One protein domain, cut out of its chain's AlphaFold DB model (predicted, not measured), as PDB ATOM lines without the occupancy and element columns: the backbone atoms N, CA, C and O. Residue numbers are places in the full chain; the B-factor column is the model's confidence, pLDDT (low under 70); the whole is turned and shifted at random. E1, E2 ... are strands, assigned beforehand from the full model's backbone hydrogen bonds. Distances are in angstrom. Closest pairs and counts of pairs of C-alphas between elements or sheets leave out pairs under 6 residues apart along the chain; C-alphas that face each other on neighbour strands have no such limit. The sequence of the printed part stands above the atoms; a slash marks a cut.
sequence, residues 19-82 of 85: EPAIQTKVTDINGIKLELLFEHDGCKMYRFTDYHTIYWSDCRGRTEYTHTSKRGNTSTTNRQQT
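What this domain is: This is residues 19 to 82 of the 85 residues of an uncharacterized protein of Sphingobacterium yanglingense (UniProt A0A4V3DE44). A strongly twisted sheet of four strands, E1 to E4, makes the body, and a two-strand hairpin, E5 and E6, extends from it as an arm whose tip, residues 70 to 75, sticks out free. The two parts are joined by residues 59 to 63, and neither strand of the arm packs on the sheet. You have 64 printed residues with no named helix and six named strands, E1 to E6 in chain order; the class is all strand. The sheet's order is E1, E2, E3, E4, all antiparallel, and E5 and E6 form a second antiparallel sheet. The whole is loose, with a radius of gyration of the C-alphas of 15.0 A, and elongated, spanning 49 by 29 by 20 A.

How they stand to each other: Start with E1, residues 23 to 26, an edge strand, and E2, residues 33 to 40: they form a hairpin at 148 degrees, with N 25 and O 34 within hydrogen-bond range at 2.9 A. Go on to E3, residues 43 to 50, which forms a hairpin with E2 at 156 degrees; look at N 37 and O 45, 2.8 A apart. Next comes E4, residues 52 to 58, the other edge strand, in a hairpin with E3 at 159 degrees, where N 46 and O 56 are 2.8 A apart. Together E1 to E4 are a meander, each strand the antiparallel neighbour of the one before. From E1 to E4 the strands' lines turn by 66 degrees. Beyond it, E5, residues 64 to 71, and E6, residues 74 to 81, form a hairpin at 164 degrees, with N 67 and O 78 2.9 A apart. E4 and E5 are apart, and so are E4 and E6.

Where its parts are: Find C-alpha 23 at (-2.841, -33.732, 3.196), where E1 begins; it runs 10.4 A. E2 covers 21.4 A, E3 22.0 A and E4 19.4 A, ending at C-alpha 58, (0.113, -42.520, 14.715). E5 then runs 22.9 A, and E6 runs 22.8 A to C-alpha 81 at (10.162, -35.367, 19.100).

The domain as a whole: The two C-alphas farthest apart, those of Glu 19 and Asn 73, are 49.0 A apart. The printed part has no cut. The link from E1 to E2 is short but not tight, the other links are tight, and no link is long. The mean pLDDT of the printed part is 83.4, and it is under 70 at residues 61 to 65, 74 and 81 to 82.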
ATOM      1  N   GLU A  19      -6.129 -44.390  -3.380       81.88
ATOM      2  CA  GLU A  19      -6.759 -43.162  -2.891       81.88
ATOM      3  C   GLU A  19      -5.744 -42.014  -2.738       81.88
ATOM      4  O   GLU A  19      -4.573 -42.239  -2.364       81.88
ATOM      5  N   PRO A  20      -6.173 -40.777  -3.065       87.31
ATOM      6  CA  PRO A  20      -5.356 -39.592  -2.883       87.31
ATOM      7  C   PRO A  20      -5.160 -39.306  -1.393       87.31
ATOM      8  O   PRO A  20      -5.980 -39.653  -0.550       87.31
ATOM      9  N   ALA A  21      -4.044 -38.659  -1.073       92.50
ATOM     10  CA  ALA A  21      -3.789 -38.175   0.275       92.50
ATOM     11  C   ALA A  21      -4.694 -36.977   0.591       92.50
ATOM     12  O   ALA A  21      -4.858 -36.103  -0.261       92.50
ATOM     13  N   ILE A  22      -5.218 -36.899   1.815       94.12
ATOM     14  CA  ILE A  22      -5.986 -35.736   2.280       94.12
ATOM     15  C   ILE A  22      -5.085 -34.535   2.567       94.12
ATOM     16  O   ILE A  22      -5.506 -33.396   2.390       94.12
ATOM     17  N   GLN A  23      -3.841 -34.777   2.984       93.25
ATOM     18  CA  GLN A  23      -2.841 -33.732   3.196       93.25
ATOM     19  C   GLN A  23      -1.454 -34.226   2.802       93.25
ATOM     20  O   GLN A  23      -1.154 -35.418   2.854       93.25
ATOM     21  N   THR A  24      -0.591 -33.299   2.405       93.25
ATOM     22  CA  THR A  24       0.809 -33.572   2.084       93.25
ATOM     23  C   THR A  24       1.683 -32.537   2.772       93.25
ATOM     24  O   THR A  24       1.469 -31.342   2.594       93.25
ATOM     25  N   LYS A  25       2.702 -32.998   3.497       92.06
ATOM     26  CA  LYS A  25       3.757 -32.163   4.072       92.06
ATOM     27  C   LYS A  25       5.110 -32.633   3.548       92.06
ATOM     28  O   LYS A  25       5.333 -33.828   3.389       92.06
ATOM     29  N   VAL A  26       6.012 -31.698   3.274       90.12
ATOM     30  CA  VAL A  26       7.408 -32.012   2.953       90.12
ATOM     31  C   VAL A  26       8.223 -31.871   4.234       90.12
ATOM     32  O   VAL A  26       8.071 -30.883   4.945       90.12
ATOM     33  N   THR A  27       9.037 -32.870   4.567       85.56
ATOM     34  CA  THR A  27       9.901 -32.810   5.756       85.56
ATOM     35  C   THR A  27      11.100 -31.896   5.515       85.56
ATOM     36  O   THR A  27      11.729 -32.006   4.462       85.56
ATOM     37  N   ASP A  28      11.509 -31.124   6.520       82.81
ATOM     38  CA  ASP A  28      12.613 -30.160   6.388       82.81
ATOM     39  C   ASP A  28      13.994 -30.812   6.227       82.81
ATOM     40  O   ASP A  28      14.869 -30.270   5.563       82.81
ATOM     41  N   ILE A  29      14.198 -31.991   6.826       74.75
ATOM     42  CA  ILE A  29      15.531 -32.611   6.928       74.75
ATOM     43  C   ILE A  29      15.936 -33.297   5.616       74.75
ATOM     44  O   ILE A  29      17.078 -33.179   5.191       74.75
ATOM     45  N   ASN A  30      14.999 -34.001   4.968       80.88
ATOM     46  CA  ASN A  30      15.290 -34.862   3.812       80.88
ATOM     47  C   ASN A  30      14.357 -34.627   2.612       80.88
ATOM     48  O   ASN A  30      14.390 -35.391   1.651       80.88
ATOM     49  N   GLY A  31      13.479 -33.618   2.665       85.75
ATOM     50  CA  GLY A  31      12.532 -33.340   1.580       85.75
ATOM     51  C   GLY A  31      11.520 -34.465   1.317       85.75
ATOM     52  O   GLY A  31      10.937 -34.532   0.236       85.75
ATOM     53  N   ILE A  32      11.308 -35.368   2.278       89.62
ATOM     54  CA  ILE A  32      10.395 -36.501   2.129       89.62
ATOM     55  C   ILE A  32       8.966 -35.973   2.040       89.62
ATOM     56  O   ILE A  32       8.502 -35.232   2.910       89.62
ATOM     57  N   LYS A  33       8.253 -36.389   0.992       92.69
ATOM     58  CA  LYS A  33       6.824 -36.129   0.836       92.69
ATOM     59  C   LYS A  33       6.037 -37.075   1.747       92.69
ATOM     60  O   LYS A  33       5.848 -38.245   1.416       92.69
ATOM     61  N   LEU A  34       5.584 -36.556   2.881       92.44
ATOM     62  CA  LEU A  34       4.741 -37.257   3.839       92.44
ATOM     63  C   LEU A  34       3.266 -36.988   3.523       92.44
ATOM     64  O   LEU A  34       2.799 -35.852   3.576       92.44
ATOM     65  N   GLU A  35       2.529 -38.037   3.187       94.19
ATOM     66  CA  GLU A  35       1.119 -37.984   2.811       94.19
ATOM     67  C   GLU A  35       0.248 -38.496   3.963       94.19
ATOM     68  O   GLU A  35       0.413 -39.633   4.386       94.19
ATOM     69  N   LEU A  36      -0.698 -37.698   4.459       94.19
ATOM     70  CA  LEU A  36      -1.758 -38.165   5.355       94.19
ATOM     71  C   LEU A  36      -2.893 -38.737   4.500       94.19
ATOM     72  O   LEU A  36      -3.389 -38.053   3.606       94.19
ATOM     73  N   LEU A  37      -3.301 -39.974   4.765       94.38
ATOM     74  CA  LEU A  37      -4.341 -40.677   4.013       94.38
ATOM     75  C   LEU A  37      -5.716 -40.511   4.650       94.38
ATOM     76  O   LEU A  37      -6.660 -40.133   3.970       94.38
ATOM     77  N   PHE A  38      -5.819 -40.778   5.949       92.81
ATOM     78  CA  PHE A  38      -7.059 -40.655   6.708       92.81
ATOM     79  C   PHE A  38      -6.771 -40.576   8.209       92.81
ATOM     80  O   PHE A  38      -5.653 -40.844   8.660       92.81
ATOM     81  N   GLU A  39      -7.805 -40.235   8.970       92.25
ATOM     82  CA  GLU A  39      -7.830 -40.328  10.426       92.25
ATOM     83  C   GLU A  39      -9.046 -41.154  10.855       92.25
ATOM     84  O   GLU A  39     -10.144 -40.968  10.331       92.25
ATOM     85  N   HIS A  40      -8.841 -42.087  11.783       89.12
ATOM     86  CA  HIS A  40      -9.901 -42.912  12.355       89.12
ATOM     87  C   HIS A  40      -9.618 -43.141  13.837       89.12
ATOM     88  O   HIS A  40      -8.500 -43.509  14.189       89.12
ATOM     89  N   ASP A  41     -10.598 -42.881  14.703       89.50
ATOM     90  CA  ASP A  41     -10.481 -43.015  16.163       89.50
ATOM     91  C   ASP A  41      -9.246 -42.311  16.769       89.50
ATOM     92  O   ASP A  41      -8.600 -42.810  17.688       89.50
ATOM     93  N   GLY A  42      -8.884 -41.140  16.227       85.88
ATOM     94  CA  GLY A  42      -7.704 -40.369  16.648       85.88
ATOM     95  C   GLY A  42      -6.361 -40.930  16.157       85.88
ATOM     96  O   GLY A  42      -5.308 -40.380  16.480       85.88
ATOM     97  N   CYS A  43      -6.378 -42.001  15.358       87.44
ATOM     98  CA  CYS A  43      -5.215 -42.542  14.667       87.44
ATOM     99  C   CYS A  43      -5.101 -41.979  13.253       87.44
ATOM    100  O   CYS A  43      -5.967 -42.202  12.407       87.44
ATOM    101  N   LYS A  44      -3.986 -41.310  12.970       92.44
ATOM    102  CA  LYS A  44      -3.640 -40.801  11.642       92.44
ATOM    103  C   LYS A  44      -2.847 -41.843  10.867       92.44
ATOM    104  O   LYS A  44      -1.892 -42.405  11.399       92.44
ATOM    105  N   MET A  45      -3.216 -42.085   9.613       92.38
ATOM    106  CA  MET A  45      -2.497 -42.986   8.712       92.38
ATOM    107  C   MET A  45      -1.703 -42.191   7.685       92.38
ATOM    108  O   MET A  45      -2.273 -41.436   6.901       92.38
ATOM    109  N   TYR A  46      -0.397 -42.406   7.643       93.19
ATOM    110  CA  TYR A  46       0.523 -41.738   6.740       93.19
ATOM    111  C   TYR A  46       1.117 -42.697   5.714       93.19
ATOM    112  O   TYR A  46       1.218 -43.905   5.936       93.19
ATOM    113  N   ARG A  47       1.567 -42.127   4.601       93.88
ATOM    114  CA  ARG A  47       2.303 -42.797   3.536       93.88
ATOM    115  C   ARG A  47       3.465 -41.926   3.085       93.88
ATOM    116  O   ARG A  47       3.301 -40.734   2.853       93.88
ATOM    117  N   PHE A  48       4.630 -42.526   2.912       93.75
ATOM    118  CA  PHE A  48       5.766 -41.888   2.248       93.75
ATOM    119  C   PHE A  48       6.572 -42.940   1.490       93.75
ATOM    120  O   PHE A  48       6.351 -44.140   1.653       93.75
ATOM    121  N   THR A  49       7.479 -42.499   0.625       90.62
ATOM    122  CA  THR A  49       8.364 -43.399  -0.117       90.62
ATOM    123  C   THR A  49       9.799 -43.128   0.298       90.62
ATOM    124  O   THR A  49      10.278 -42.011   0.133       90.62
ATOM    125  N   ASP A  50      10.470 -44.164   0.791       85.00
ATOM    126  CA  ASP A  50      11.916 -44.188   1.002       85.00
ATOM    127  C   ASP A  50      12.443 -45.542   0.516       85.00
ATOM    128  O   ASP A  50      12.260 -46.567   1.177       85.00
ATOM    129  N   TYR A  51      12.971 -45.570  -0.715       89.50
ATOM    130  CA  TYR A  51      13.253 -46.766  -1.536       89.50
ATOM    131  C   TYR A  51      12.028 -47.660  -1.855       89.50
ATOM    132  O   TYR A  51      11.895 -48.164  -2.967       89.50
ATOM    133  N   HIS A  52      11.090 -47.802  -0.923       90.12
ATOM    134  CA  HIS A  52       9.809 -48.487  -1.030       90.12
ATOM    135  C   HIS A  52       8.713 -47.648  -0.354       90.12
ATOM    136  O   HIS A  52       8.995 -46.694   0.372       90.12
ATOM    137  N   THR A  53       7.444 -47.966  -0.620       90.19
ATOM    138  CA  THR A  53       6.319 -47.268   0.018       90.19
ATOM    139  C   THR A  53       6.119 -47.774   1.440       90.19
ATOM    140  O   THR A  53       5.892 -48.964   1.655       90.19
ATOM    141  N   ILE A  54       6.159 -46.853   2.393       91.75
ATOM    142  CA  ILE A  54       5.994 -47.102   3.820       91.75
ATOM    143  C   ILE A  54       4.643 -46.537   4.252       91.75
ATOM    144  O   ILE A  54       4.296 -45.406   3.903       91.75
ATOM    145  N   TYR A  55       3.898 -47.333   5.017       91.50
ATOM    146  CA  TYR A  55       2.656 -46.931   5.673       91.50
ATOM    147  C   TYR A  55       2.886 -46.904   7.178       91.50
ATOM    148  O   TYR A  55       3.465 -47.836   7.737       91.50
ATOM    149  N   TRP A  56       2.456 -45.830   7.829       86.81
ATOM    150  CA  TRP A  56       2.710 -45.610   9.248       86.81
ATOM    151  C   TRP A  56       1.492 -44.995   9.926       86.81
ATOM    152  O   TRP A  56       0.947 -44.008   9.442       86.81
ATOM    153  N   SER A  57       1.076 -45.566  11.056       88.94
ATOM    154  CA  SER A  57      -0.034 -45.060  11.862       88.94
ATOM    155  C   SER A  57       0.461 -44.382  13.135       88.94
ATOM    156  O   SER A  57       1.236 -44.983  13.886       88.94
ATOM    157  N   ASP A  58      -0.068 -43.198  13.433       87.25
ATOM    158  CA  ASP A  58       0.113 -42.520  14.715       87.25
ATOM    159  C   ASP A  58      -1.221 -42.305  15.429       87.25
ATOM    160  O   ASP A  58      -2.030 -41.473  15.031       87.25
ATOM    161  N   CYS A  59      -1.415 -43.044  16.518       84.38
ATOM    162  CA  CYS A  59      -2.565 -42.931  17.419       84.38
ATOM    163  C   CYS A  59      -2.313 -42.016  18.619       84.38
ATOM    164  O   CYS A  59      -3.188 -41.822  19.457       84.38
ATOM    165  N   ARG A  60      -1.089 -41.504  18.767       73.69
ATOM    166  CA  ARG A  60      -0.685 -40.676  19.907       73.69
ATOM    167  C   ARG A  60      -0.879 -39.190  19.626       73.69
ATOM    168  O   ARG A  60      -0.689 -38.390  20.543       73.69
ATOM    169  N   GLY A  61      -1.192 -38.839  18.374       60.81
ATOM    170  CA  GLY A  61      -1.239 -37.465  17.883       60.81
ATOM    171  C   GLY A  61       0.107 -36.741  18.001       60.81
ATOM    172  O   GLY A  61       0.122 -35.518  18.118       60.81
ATOM    173  N   ARG A  62       1.226 -37.478  18.058       56.66
ATOM    174  CA  ARG A  62       2.573 -36.963  18.335       56.66
ATOM    175  C   ARG A  62       3.614 -37.760  17.550       56.66
ATOM    176  O   ARG A  62       3.847 -38.935  17.836       56.66
ATOM    177  N   THR A  63       4.339 -37.079  16.664       57.75
ATOM    178  CA  THR A  63       5.531 -37.602  15.983       57.75
ATOM    179  C   THR A  63       6.701 -37.710  16.971       57.75
ATOM    180  O   THR A  63       7.581 -36.851  17.032       57.75
ATOM    181  N   GLU A  64       6.695 -38.742  17.815       63.16
ATOM    182  CA  GLU A  64       7.740 -38.970  18.812       63.16
ATOM    183  C   GLU A  64       8.250 -40.408  18.838       63.16
ATOM    184  O   GLU A  64       7.492 -41.379  18.785       63.16
ATOM    185  N   TYR A  65       9.563 -40.537  18.988       59.22
ATOM    186  CA  TYR A  65      10.245 -41.806  19.167       59.22
ATOM    187  C   TYR A  65      10.916 -41.842  20.542       59.22
ATOM    188  O   TYR A  65      11.600 -40.900  20.949       59.22
ATOM    189  N   THR A  66      10.704 -42.936  21.274       72.31
ATOM    190  CA  THR A  66      11.352 -43.183  22.568       72.31
ATOM    191  C   THR A  66      12.313 -44.348  22.418       72.31
ATOM    192  O   THR A  66      11.898 -45.455  22.080       72.31
ATOM    193  N   HIS A  67      13.589 -44.099  22.699       74.00
ATOM    194  CA  HIS A  67      14.622 -45.123  22.731       74.00
ATOM    195  C   HIS A  67      15.131 -45.298  24.155       74.00
ATOM    196  O   HIS A  67      15.681 -44.364  24.746       74.00
ATOM    197  N   THR A  68      15.005 -46.510  24.687       80.56
ATOM    198  CA  THR A  68      15.596 -46.880  25.972       80.56
ATOM    199  C   THR A  68      16.795 -47.782  25.732       80.56
ATOM    200  O   THR A  68      16.649 -48.891  25.224       80.56
ATOM    201  N   SER A  69      17.982 -47.325  26.127       82.50
ATOM    202  CA  SER A  69      19.167 -48.177  26.215       82.50
ATOM    203  C   SER A  69      19.408 -48.591  27.663       82.50
ATOM    204  O   SER A  69      19.293 -47.787  28.590       82.50
ATOM    205  N   LYS A  70      19.764 -49.863  27.864       80.88
ATOM    206  CA  LYS A  70      20.235 -50.379  29.151       80.88
ATOM    207  C   LYS A  70      21.719 -50.702  29.061       80.88
ATOM    208  O   LYS A  70      22.149 -51.394  28.142       80.88
ATOM    209  N   ARG A  71      22.495 -50.225  30.035       80.12
ATOM    210  CA  ARG A  71      23.909 -50.569  30.210       80.12
ATOM    211  C   ARG A  71      24.122 -50.965  31.671       80.12
ATOM    212  O   ARG A  71      24.196 -50.111  32.551       80.12
ATOM    213  N   GLY A  72      24.151 -52.273  31.932       83.38
ATOM    214  CA  GLY A  72      24.120 -52.804  33.297       83.38
ATOM    215  C   GLY A  72      22.824 -52.415  34.021       83.38
ATOM    216  O   GLY A  72      21.739 -52.557  33.457       83.38
ATOM    217  N   ASN A  73      22.942 -51.884  35.243       85.00
ATOM    218  CA  ASN A  73      21.801 -51.409  36.040       85.00
ATOM    219  C   ASN A  73      21.317 -49.999  35.656       85.00
ATOM    220  O   ASN A  73      20.313 -49.533  36.193       85.00
ATOM    221  N   THR A  74      21.995 -49.319  34.730       69.31
ATOM    222  CA  THR A  74      21.609 -47.974  34.291       69.31
ATOM    223  C   THR A  74      20.728 -48.061  33.052       69.31
ATOM    224  O   THR A  74      21.099 -48.679  32.050       69.31
ATOM    225  N   SER A  75      19.559 -47.422  33.113       77.62
ATOM    226  CA  SER A  75      18.625 -47.290  31.995       77.62
ATOM    227  C   SER A  75      18.546 -45.826  31.579       77.62
ATOM    228  O   SER A  75      18.158 -44.985  32.386       77.62
ATOM    229  N   THR A  76      18.881 -45.528  30.326       83.31
ATOM    230  CA  THR A  76      18.780 -44.178  29.761       83.31
ATOM    231  C   THR A  76      17.677 -44.159  28.719       83.31
ATOM    232  O   THR A  76      17.740 -44.875  27.718       83.31
ATOM    233  N   THR A  77      16.666 -43.325  28.946       83.81
ATOM    234  CA  THR A  77      15.563 -43.120  28.006       83.81
ATOM    235  C   THR A  77      15.733 -41.769  27.331       83.81
ATOM    236  O   THR A  77      15.700 -40.739  27.995       83.81
ATOM    237  N   ASN A  78      15.898 -41.780  26.010       79.94
ATOM    238  CA  ASN A  78      15.916 -40.575  25.189       79.94
ATOM    239  C   ASN A  78      14.599 -40.475  24.417       79.94
ATOM    240  O   ASN A  78      14.217 -41.412  23.709       79.94
ATOM    241  N   ARG A  79      13.918 -39.335  24.551       72.81
ATOM    242  CA  ARG A  79      12.709 -39.002  23.794       72.81
ATOM    243  C   ARG A  79      13.086 -37.987  22.723       72.81
ATOM    244  O   ARG A  79      13.567 -36.907  23.043       72.81
ATOM    245  N   GLN A  80      12.891 -38.360  21.467       71.19
ATOM    246  CA  GLN A  80      13.116 -37.508  20.303       71.19
ATOM    247  C   GLN A  80      11.740 -37.154  19.733       71.19
ATOM    248  O   GLN A  80      10.978 -38.051  19.371       71.19
ATOM    249  N   GLN A  81      11.404 -35.864  19.695       64.81
ATOM    250  CA  GLN A  81      10.162 -35.367  19.100       64.81
ATOM    251  C   GLN A  81      10.511 -34.687  17.778       64.81
ATOM    252  O   GLN A  81      11.293 -33.738  17.752       64.81
ATOM    253  N   THR A  82       9.972 -35.191  16.672       56.44
ATOM    254  CA  THR A  82      10.191 -34.592  15.356       56.44
ATOM    255  C   THR A  82       9.161 -33.480  15.193       56.44
ATOM    256  O   THR A  82       7.981 -33.761  15.026       56.44
TER     257      THR A  82